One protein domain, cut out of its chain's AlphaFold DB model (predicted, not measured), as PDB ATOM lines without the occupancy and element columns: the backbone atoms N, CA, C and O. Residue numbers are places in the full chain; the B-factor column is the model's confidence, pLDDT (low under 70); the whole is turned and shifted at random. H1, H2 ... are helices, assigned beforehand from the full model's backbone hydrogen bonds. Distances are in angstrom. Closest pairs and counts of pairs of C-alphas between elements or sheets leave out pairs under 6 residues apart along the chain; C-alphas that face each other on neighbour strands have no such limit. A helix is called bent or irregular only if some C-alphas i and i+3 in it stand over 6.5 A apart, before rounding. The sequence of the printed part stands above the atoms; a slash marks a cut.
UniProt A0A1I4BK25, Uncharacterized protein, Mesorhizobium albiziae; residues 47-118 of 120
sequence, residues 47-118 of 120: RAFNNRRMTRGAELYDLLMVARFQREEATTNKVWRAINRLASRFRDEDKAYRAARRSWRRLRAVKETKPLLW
ATOM      1  N   ARG A  47      22.013 -12.273 -33.336       96.69
ATOM      2  CA  ARG A  47      21.096 -12.049 -34.465       96.69
ATOM      3  C   ARG A  47      19.640 -12.107 -34.015       96.69
ATOM      4  O   ARG A  47      18.905 -11.158 -34.251       96.69
ATOM      5  N   ALA A  48      19.244 -13.159 -33.301       97.56
ATOM      6  CA  ALA A  48      17.875 -13.303 -32.803       97.56
ATOM      7  C   ALA A  48      17.457 -12.142 -31.880       97.56
ATOM      8  O   ALA A  48      16.332 -11.649 -31.957       97.56
ATOM      9  N   PHE A  49      18.373 -11.666 -31.031       97.38
ATOM     10  CA  PHE A  49      18.136 -10.499 -30.185       97.38
ATOM     11  C   PHE A  49      17.980  -9.205 -30.995       97.38
ATOM     12  O   PHE A  49      17.070  -8.419 -30.736       97.38
ATOM     13  N   ASN A  50      18.850  -8.979 -31.982       96.31
ATOM     14  CA  ASN A  50      18.777  -7.794 -32.833       96.31
ATOM     15  C   ASN A  50      17.520  -7.800 -33.718       96.31
ATOM     16  O   ASN A  50      16.885  -6.759 -33.814       96.31
ATOM     17  N   ASN A  51      17.109  -8.946 -34.270       97.88
ATOM     18  CA  ASN A  51      15.877  -9.057 -35.060       97.88
ATOM     19  C   ASN A  51      14.645  -8.701 -34.221       97.88
ATOM     20  O   ASN A  51      13.810  -7.919 -34.656       97.88
ATOM     21  N   ARG A  52      14.572  -9.177 -32.969       97.69
ATOM     22  CA  ARG A  52      13.490  -8.790 -32.047       97.69
ATOM     23  C   ARG A  52      13.456  -7.283 -31.802       97.69
ATOM     24  O   ARG A  52      12.387  -6.686 -31.776       97.69
ATOM     25  N   ARG A  53      14.626  -6.666 -31.614       96.94
ATOM     26  CA  ARG A  53      14.739  -5.208 -31.462       96.94
ATOM     27  C   ARG A  53      14.360  -4.453 -32.726       96.94
ATOM     28  O   ARG A  53      13.837  -3.358 -32.603       96.94
ATOM     29  N   MET A  54      14.651  -5.009 -33.895       97.19
ATOM     30  CA  MET A  54      14.295  -4.420 -35.180       97.19
ATOM     31  C   MET A  54      12.774  -4.373 -35.338       97.19
ATOM     32  O   MET A  54      12.242  -3.294 -35.548       97.19
ATOM     33  N   THR A  55      12.075  -5.492 -35.116       97.56
ATOM     34  CA  THR A  55      10.603  -5.545 -35.174       97.56
ATOM     35  C   THR A  55       9.961  -4.598 -34.161       97.56
ATOM     36  O   THR A  55       9.204  -3.714 -34.539       97.56
ATOM     37  N   ARG A  56      10.345  -4.696 -32.880       98.00
ATOM     38  CA  ARG A  56       9.819  -3.812 -31.822       98.00
ATOM     39  C   ARG A  56      10.151  -2.336 -32.064       98.00
ATOM     40  O   ARG A  56       9.397  -1.454 -31.674       98.00
ATOM     41  N   GLY A  57      11.309  -2.068 -32.664       97.38
ATOM     42  CA  GLY A  57      11.745  -0.727 -33.026       97.38
ATOM     43  C   GLY A  57      10.922  -0.136 -34.164       97.38
ATOM     44  O   GLY A  57      10.600   1.041 -34.087       97.38
ATOM     45  N   ALA A  58      10.551  -0.944 -35.161       97.81
ATOM     46  CA  ALA A  58       9.677  -0.519 -36.250       97.81
ATOM     47  C   ALA A  58       8.300  -0.091 -35.719       97.81
ATOM     48  O   ALA A  58       7.862   1.012 -36.012       97.81
ATOM     49  N   GLU A  59       7.687  -0.889 -34.836       95.56
ATOM     50  CA  GLU A  59       6.391  -0.540 -34.221       95.56
ATOM     51  C   GLU A  59       6.443   0.759 -33.392       95.56
ATOM     52  O   GLU A  59       5.461   1.490 -33.298       95.56
ATOM     53  N   LEU A  60       7.591   1.060 -32.774       97.94
ATOM     54  CA  LEU A  60       7.791   2.296 -32.013       97.94
ATOM     55  C   LEU A  60       8.151   3.498 -32.889       97.94
ATOM     56  O   LEU A  60       7.949   4.631 -32.452       97.94
ATOM     57  N   TYR A  61       8.738   3.272 -34.065       98.12
ATOM     58  CA  TYR A  61       9.347   4.328 -34.866       98.12
ATOM     59  C   TYR A  61       8.309   5.351 -35.313       98.12
ATOM     60  O   TYR A  61       8.466   6.531 -35.006       98.12
ATOM     61  N   ASP A  62       7.211   4.901 -35.919       98.06
ATOM     62  CA  ASP A  62       6.171   5.799 -36.425       98.06
ATOM     63  C   ASP A  62       5.531   6.606 -35.289       98.06
ATOM     64  O   ASP A  62       5.414   7.828 -35.379       98.06
ATOM     65  N   LEU A  63       5.230   5.959 -34.154       98.06
ATOM     66  CA  LEU A  63       4.694   6.640 -32.971       98.06
ATOM     67  C   LEU A  63       5.659   7.704 -32.428       98.06
ATOM     68  O   LEU A  63       5.221   8.783 -32.032       98.06
ATOM     69  N   LEU A  64       6.967   7.428 -32.403       98.38
ATOM     70  CA  LEU A  64       7.972   8.406 -31.976       98.38
ATOM     71  C   LEU A  64       8.093   9.573 -32.961       98.38
ATOM     72  O   LEU A  64       8.257  10.714 -32.525       98.38
ATOM     73  N   MET A  65       7.994   9.310 -34.265       98.56
ATOM     74  CA  MET A  65       8.034  10.351 -35.293       98.56
ATOM     75  C   MET A  65       6.803  11.259 -35.206       98.56
ATOM     76  O   MET A  65       6.960  12.480 -35.151       98.56
ATOM     77  N   VAL A  66       5.603  10.687 -35.068       98.31
ATOM     78  CA  VAL A  66       4.363  11.439 -34.806       98.31
ATOM     79  C   VAL A  66       4.504  12.259 -33.521       98.31
ATOM     80  O   VAL A  66       4.318  13.473 -33.535       98.31
ATOM     81  N   ALA A  67       4.942  11.640 -32.418       98.06
ATOM     82  CA  ALA A  67       5.130  12.333 -31.143       98.06
ATOM     83  C   ALA A  67       6.109  13.515 -31.228       98.06
ATOM     84  O   ALA A  67       5.958  14.502 -30.501       98.06
ATOM     85  N   ARG A  68       7.128  13.424 -32.090       98.06
ATOM     86  CA  ARG A  68       8.148  14.464 -32.225       98.06
ATOM     87  C   ARG A  68       7.724  15.601 -33.150       98.06
ATOM     88  O   ARG A  68       7.981  16.762 -32.807       98.06
ATOM     89  N   PHE A  69       7.129  15.271 -34.294       98.31
ATOM     90  CA  PHE A  69       6.932  16.200 -35.410       98.31
ATOM     91  C   PHE A  69       5.472  16.618 -35.629       98.31
ATOM     92  O   PHE A  69       5.242  17.652 -36.242       98.31
ATOM     93  N   GLN A  70       4.499  15.896 -35.070       97.94
ATOM     94  CA  GLN A  70       3.062  16.196 -35.163       97.94
ATOM     95  C   GLN A  70       2.484  16.409 -33.756       97.94
ATOM     96  O   GLN A  70       1.643  15.658 -33.273       97.94
ATOM     97  N   ARG A  71       3.002  17.411 -33.034       96.19
ATOM     98  CA  ARG A  71       2.783  17.544 -31.579       96.19
ATOM     99  C   ARG A  71       1.323  17.736 -31.173       96.19
ATOM    100  O   ARG A  71       0.918  17.198 -30.143       96.19
ATOM    101  N   GLU A  72       0.557  18.501 -31.947       98.19
ATOM    102  CA  GLU A  72      -0.868  18.739 -31.684       98.19
ATOM    103  C   GLU A  72      -1.652  17.428 -31.785       98.19
ATOM    104  O   GLU A  72      -2.246  16.975 -30.804       98.19
ATOM    105  N   GLU A  73      -1.536  16.745 -32.924       97.75
ATOM    106  CA  GLU A  73      -2.153  15.441 -33.161       97.75
ATOM    107  C   GLU A  73      -1.700  14.396 -32.132       97.75
ATOM    108  O   GLU A  73      -2.518  13.650 -31.584       97.75
ATOM    109  N   ALA A  74      -0.408  14.382 -31.791       98.19
ATOM    110  CA  ALA A  74       0.152  13.478 -30.798       98.19
ATOM    111  C   ALA A  74      -0.425  13.699 -29.394       98.19
ATOM    112  O   ALA A  74      -0.608  12.737 -28.641       98.19
ATOM    113  N   THR A  75      -0.702  14.954 -29.033       98.19
ATOM    114  CA  THR A  75      -1.277  15.322 -27.735       98.19
ATOM    115  C   THR A  75      -2.741  14.904 -27.670       98.19
ATOM    116  O   THR A  75      -3.121  14.179 -26.746       98.19
ATOM    117  N   THR A  76      -3.529  15.260 -28.688       98.44
ATOM    118  CA  THR A  76      -4.948  14.890 -28.813       98.44
ATOM    119  C   THR A  76      -5.138  13.374 -28.746       98.44
ATOM    120  O   THR A  76      -5.960  12.875 -27.974       98.44
ATOM    121  N   ASN A  77      -4.297  12.622 -29.461       98.38
ATOM    122  CA  ASN A  77      -4.369  11.161 -29.522       98.38
ATOM    123  C   ASN A  77      -3.572  10.443 -28.420       98.38
ATOM    124  O   ASN A  77      -3.528   9.212 -28.381       98.38
ATOM    125  N   LYS A  78      -2.950  11.180 -27.488       98.31
ATOM    126  CA  LYS A  78      -2.182  10.623 -26.358       98.31
ATOM    127  C   LYS A  78      -1.096   9.635 -26.817       98.31
ATOM    128  O   LYS A  78      -0.891   8.596 -26.188       98.31
ATOM    129  N   VAL A  79      -0.359   9.962 -27.879       98.44
ATOM    130  CA  VAL A  79       0.633   9.068 -28.512       98.44
ATOM    131  C   VAL A  79       1.718   8.605 -27.533       98.44
ATOM    132  O   VAL A  79       2.072   7.429 -27.520       98.44
ATOM    133  N   TRP A  80       2.172   9.460 -26.612       98.06
ATOM    134  CA  TRP A  80       3.101   9.044 -25.549       98.06
ATOM    135  C   TRP A  80       2.541   7.929 -24.654       98.06
ATOM    136  O   TRP A  80       3.272   7.023 -24.250       98.06
ATOM    137  N   ARG A  81       1.230   7.939 -24.376       98.50
ATOM    138  CA  ARG A  81       0.560   6.852 -23.648       98.50
ATOM    139  C   ARG A  81       0.569   5.561 -24.468       98.50
ATOM    140  O   ARG A  81       0.760   4.496 -23.885       98.50
ATOM    141  N   ALA A  82       0.389   5.648 -25.787       98.44
ATOM    142  CA  ALA A  82       0.473   4.497 -26.683       98.44
ATOM    143  C   ALA A  82       1.894   3.906 -26.721       98.44
ATOM    144  O   ALA A  82       2.045   2.702 -26.522       98.44
ATOM    145  N   ILE A  83       2.928   4.749 -26.848       98.56
ATOM    146  CA  ILE A  83       4.346   4.348 -26.771       98.56
ATOM    147  C   ILE A  83       4.628   3.600 -25.463       98.56
ATOM    148  O   ILE A  83       5.170   2.493 -25.479       98.56
ATOM    149  N   ASN A  84       4.216   4.168 -24.326       98.56
ATOM    150  CA  ASN A  84       4.438   3.557 -23.016       98.56
ATOM    151  C   ASN A  84       3.698   2.222 -22.872       98.56
ATOM    152  O   ASN A  84       4.266   1.250 -22.374       98.56
ATOM    153  N   ARG A  85       2.449   2.140 -23.346       98.50
ATOM    154  CA  ARG A  85       1.670   0.896 -23.340       98.50
ATOM    155  C   ARG A  85       2.333  -0.186 -24.192       98.50
ATOM    156  O   ARG A  85       2.406  -1.334 -23.756       98.50
ATOM    157  N   LEU A  86       2.844   0.174 -25.367       98.25
ATOM    158  CA  LEU A  86       3.545  -0.751 -26.250       98.25
ATOM    159  C   LEU A  86       4.855  -1.253 -25.620       98.25
ATOM    160  O   LEU A  86       5.112  -2.456 -25.592       98.25
ATOM    161  N   ALA A  87       5.642  -0.357 -25.019       98.19
ATOM    162  CA  ALA A  87       6.852  -0.730 -24.289       98.19
ATOM    163  C   ALA A  87       6.556  -1.666 -23.099       98.19
ATOM    164  O   ALA A  87       7.275  -2.651 -22.899       98.19
ATOM    165  N   SER A  88       5.481  -1.408 -22.343       98.25
ATOM    166  CA  SER A  88       5.023  -2.308 -21.275       98.25
ATOM    167  C   SER A  88       4.631  -3.679 -21.816       98.25
ATOM    168  O   SER A  88       5.094  -4.686 -21.284       98.25
ATOM    169  N   ARG A  89       3.885  -3.743 -22.926       98.25
ATOM    170  CA  ARG A  89       3.530  -5.015 -23.575       98.25
ATOM    171  C   ARG A  89       4.770  -5.830 -23.947       98.25
ATOM    172  O   ARG A  89       4.850  -7.009 -23.614       98.25
ATOM    173  N   PHE A  90       5.782  -5.206 -24.554       97.94
ATOM    174  CA  PHE A  90       7.046  -5.886 -24.867       97.94
ATOM    175  C   PHE A  90       7.748  -6.435 -23.623       97.94
ATOM    176  O   PHE A  90       8.354  -7.512 -23.667       97.94
ATOM    177  N   ARG A  91       7.682  -5.702 -22.506       97.75
ATOM    178  CA  ARG A  91       8.233  -6.150 -21.227       97.75
ATOM    179  C   ARG A  91       7.442  -7.323 -20.654       97.75
ATOM    180  O   ARG A  91       8.059  -8.236 -20.108       97.75
ATOM    181  N   ASP A  92       6.125  -7.316 -20.777       98.31
ATOM    182  CA  ASP A  92       5.276  -8.407 -20.298       98.31
ATOM    183  C   ASP A  92       5.470  -9.679 -21.130       98.31
ATOM    184  O   ASP A  92       5.613 -10.760 -20.563       98.31
ATOM    185  N   GLU A  93       5.655  -9.559 -22.446       97.44
ATOM    186  CA  GLU A  93       6.094 -10.672 -23.299       97.44
ATOM    187  C   GLU A  93       7.462 -11.228 -22.870       97.44
ATOM    188  O   GLU A  93       7.666 -12.443 -22.830       97.44
ATOM    189  N   ASP A  94       8.422 -10.362 -22.521       97.69
ATOM    190  CA  ASP A  94       9.722 -10.810 -22.010       97.69
ATOM    191  C   ASP A  94       9.581 -11.551 -20.667       97.69
ATOM    192  O   ASP A  94      10.311 -12.513 -20.412       97.69
ATOM    193  N   LYS A  95       8.659 -11.126 -19.792       97.50
ATOM    194  CA  LYS A  95       8.360 -11.843 -18.541       97.50
ATOM    195  C   LYS A  95       7.765 -13.218 -18.836       97.50
ATOM    196  O   LYS A  95       8.312 -14.202 -18.346       97.50
ATOM    197  N   ALA A  96       6.731 -13.272 -19.675       97.44
ATOM    198  CA  ALA A  96       5.996 -14.492 -19.993       97.44
ATOM    199  C   ALA A  96       6.865 -15.542 -20.701       97.44
ATOM    200  O   ALA A  96       6.876 -16.705 -20.312       97.44
ATOM    201  N   TYR A  97       7.642 -15.135 -21.708       96.00
ATOM    202  CA  TYR A  97       8.295 -16.082 -22.622       96.00
ATOM    203  C   TYR A  97       9.819 -16.136 -22.494       96.00
ATOM    204  O   TYR A  97      10.472 -16.968 -23.126       96.00
ATOM    205  N   ARG A  98      10.437 -15.223 -21.733       95.44
ATOM    206  CA  ARG A  98      11.903 -15.084 -21.685       95.44
ATOM    207  C   ARG A  98      12.460 -15.027 -20.269       95.44
ATOM    208  O   ARG A  98      13.584 -14.557 -20.098       95.44
ATOM    209  N   ALA A  99      11.737 -15.523 -19.265       95.44
ATOM    210  CA  ALA A  99      12.170 -15.468 -17.864       95.44
ATOM    211  C   ALA A  99      12.604 -14.043 -17.457       95.44
ATOM    212  O   ALA A  99      13.672 -13.831 -16.883       95.44
ATOM    213  N   ALA A 100      11.824 -13.044 -17.884       95.00
ATOM    214  CA  ALA A 100      12.052 -11.616 -17.657       95.00
ATOM    215  C   ALA A 100      13.383 -11.038 -18.193       95.00
ATOM    216  O   ALA A 100      13.748  -9.899 -17.864       95.00
ATOM    217  N   ARG A 101      14.108 -11.762 -19.059       95.75
ATOM    218  CA  ARG A 101      15.340 -11.269 -19.696       95.75
ATOM    219  C   ARG A 101      15.023 -10.127 -20.656       95.75
ATOM    220  O   ARG A 101      14.249 -10.304 -21.593       95.75
ATOM    221  N   ARG A 102      15.679  -8.978 -20.457       95.00
ATOM    222  CA  ARG A 102      15.487  -7.769 -21.281       95.00
ATOM    223  C   ARG A 102      15.672  -8.038 -22.778       95.00
ATOM    224  O   ARG A 102      16.599  -8.744 -23.186       95.00
ATOM    225  N   SER A 103      14.864  -7.379 -23.598       95.25
ATOM    226  CA  SER A 103      15.019  -7.341 -25.055       95.25
ATOM    227  C   SER A 103      15.731  -6.095 -25.588       95.25
ATOM    228  O   SER A 103      15.780  -5.900 -26.796       95.25
ATOM    229  N   TRP A 104      16.243  -5.212 -24.730       95.56
ATOM    230  CA  TRP A 104      16.931  -3.977 -25.126       95.56
ATOM    231  C   TRP A 104      18.372  -3.957 -24.618       95.56
ATOM    232  O   TRP A 104      18.762  -4.756 -23.762       95.56
ATOM    233  N   ARG A 105      19.203  -3.079 -25.186       93.56
ATOM    234  CA  ARG A 105      20.603  -2.913 -24.768       93.56
ATOM    235  C   ARG A 105      20.688  -2.061 -23.507       93.56
ATOM    236  O   ARG A 105      19.839  -1.207 -23.278       93.56
ATOM    237  N   ARG A 106      21.735  -2.270 -22.709       93.12
ATOM    238  CA  ARG A 106      22.079  -1.350 -21.616       93.12
ATOM    239  C   ARG A 106      22.447   0.018 -22.191       93.12
ATOM    240  O   ARG A 106      23.052   0.074 -23.261       93.12
ATOM    241  N   LEU A 107      22.154   1.090 -21.451       92.81
ATOM    242  CA  LEU A 107      22.440   2.465 -21.876       92.81
ATOM    243  C   LEU A 107      23.910   2.654 -22.269       92.81
ATOM    244  O   LEU A 107      24.177   3.196 -23.333       92.81
ATOM    245  N   ARG A 108      24.855   2.113 -21.484       91.88
ATOM    246  CA  ARG A 108      26.292   2.137 -21.811       91.88
ATOM    247  C   ARG A 108      26.581   1.659 -23.238       91.88
ATOM    248  O   ARG A 108      27.217   2.374 -23.999       91.88
ATOM    249  N   ALA A 109      26.041   0.502 -23.623       90.56
ATOM    250  CA  ALA A 109      26.233  -0.038 -24.967       90.56
ATOM    251  C   ALA A 109      25.565   0.832 -26.047       90.56
ATOM    252  O   ALA A 109      26.036   0.870 -27.175       90.56
ATOM    253  N   VAL A 110      24.464   1.526 -25.728       92.75
ATOM    254  CA  VAL A 110      23.840   2.486 -26.654       92.75
ATOM    255  C   VAL A 110      24.750   3.698 -26.858       92.75
ATOM    256  O   VAL A 110      25.002   4.042 -28.011       92.75
ATOM    257  N   LYS A 111      25.291   4.277 -25.773       93.94
ATOM    258  CA  LYS A 111      26.245   5.401 -25.821       93.94
ATOM    259  C   LYS A 111      27.484   5.053 -26.644       93.94
ATOM    260  O   LYS A 111      27.809   5.775 -27.576       93.94
ATOM    261  N   GLU A 112      28.100   3.904 -26.370       91.56
ATOM    262  CA  GLU A 112      29.292   3.422 -27.087       91.56
ATOM    263  C   GLU A 112      29.044   3.249 -28.598       91.56
ATOM    264  O   GLU A 112      29.920   3.536 -29.404       91.56
ATOM    265  N   THR A 113      27.846   2.810 -29.009       90.75
ATOM    266  CA  THR A 113      27.523   2.623 -30.440       90.75
ATOM    267  C   THR A 113      27.090   3.890 -31.172       90.75
ATOM    268  O   THR A 113      27.033   3.882 -32.399       90.75
ATOM    269  N   LYS A 114      26.712   4.946 -30.446       91.62
ATOM    270  CA  LYS A 114      26.214   6.207 -31.013       91.62
ATOM    271  C   LYS A 114      26.783   7.399 -30.238       91.62
ATOM    272  O   LYS A 114      26.010   8.114 -29.598       91.62
ATOM    273  N   PRO A 115      28.110   7.606 -30.264       91.94
ATOM    274  CA  PRO A 115      28.754   8.644 -29.462       91.94
ATOM    275  C   PRO A 115      28.243  10.050 -29.806       91.94
ATOM    276  O   PRO A 115      28.016  10.844 -28.903       91.94
ATOM    277  N   LEU A 116      27.948  10.308 -31.085       94.06
ATOM    278  CA  LEU A 116      27.480  11.607 -31.587       94.06
ATOM    279  C   LEU A 116      26.177  12.113 -30.946       94.06
ATOM    280  O   LEU A 116      25.930  13.307 -30.960       94.06
ATOM    281  N   LEU A 117      25.341  11.236 -30.378       92.75
ATOM    282  CA  LEU A 117      24.098  11.654 -29.710       92.75
ATOM    283  C   LEU A 117      24.326  12.269 -28.317       92.75
ATOM    284  O   LEU A 117      23.363  12.689 -27.683       92.75
ATOM    285  N   TRP A 118      25.563  12.247 -27.818       92.00
ATOM    286  CA  TRP A 118      25.926  12.635 -26.450       92.00
ATOM    287  C   TRP A 118      27.108  13.606 -26.400       92.00
ATOM    288  O   TRP A 118      27.661  13.803 -25.323       92.00
TER     289      TRP A 118
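This is residues 47 to 118 of the 120 residues of an uncharacterized protein of Mesorhizobium albiziae (UniProt A0A1I4BK25). Two long helices, the bent H1 and H3, run side by side in opposite ways like a loose pair of rails, with the short helix H2 at the turn between them, while a thin arm holding the short helices H4 and H5 sticks out with residues 106 to 118. The two long helices come together at the H1b end, beside H2, and are only near each other along H1a. The printed part has 72 residues with five named helices, in the order H1, H2, H3, H4, H5, and no named strand; the class is all helix. The whole is loose, with a radius of gyration of the C-alphas of 14.1 A, and flat, spanning 37 by 34 by 17 A.

H1, residues 47 to 69, is the longest helix by residues; by its hydrogen bonds it was assigned as one helix, but it is bent, with C-alphas 59 and 62 lying 6.7 A apart. Its arms, H1a with residues 47 to 59 and H1b with residues 62 to 69, stand at a steep tilt of 53 degrees. H1b touches H3, residues 79 to 98, with residues 79 to 83 of H3 alone; the closest C-alphas, those of Ala 67 and Val 79, are 6.1 A apart. H1b and H3 run opposite ways at a shallow tilt of 31 degrees. H1a and H3 are close but not clearly touching, with the C-alphas of Arg 56 and Phe 90 closest at 7.8 A; they run opposite ways at a shallow tilt of 27 degrees. H2, residues 71 to 76, and H1b touch only at the corner by their link, the closest C-alphas being those of Ala 67 and Ala 74 at 5.1 A. H2 is about perpendicular to H3, at 77 degrees, and close but not clearly touching it. H4, residues 107 to 113, is apart from H1a, H1b, H2 and H3. H5, residues 115 to 118, is close to H4 but not clearly touching it, with the C-alphas of Lys 111 and Trp 118 closest at 7.3 A. Every O i to N i+4 pair is within hydrogen-bond range in H1a, H1b, H2, H3 and H4; H5 is too short for such a pair.

H1a begins at C-alpha 47, (21.096, -12.049, -34.465), and measures 18.7 A from first to last C-alpha; H1b measures 10.5 A. H3 begins at C-alpha 79, (0.633, 9.068, -28.512), and measures 27.5 A. Between them, H2 measures 8.6 A. H4 measures 10.0 A, and H5, 5.7 A long, ends at C-alpha 118, (25.926, 12.635, -26.450).

The two C-alphas farthest apart, those of Glu 72 and Ala 99, are 39.1 A apart. The printed part has no cut and no long link. No printed residue is under 70 in pLDDT.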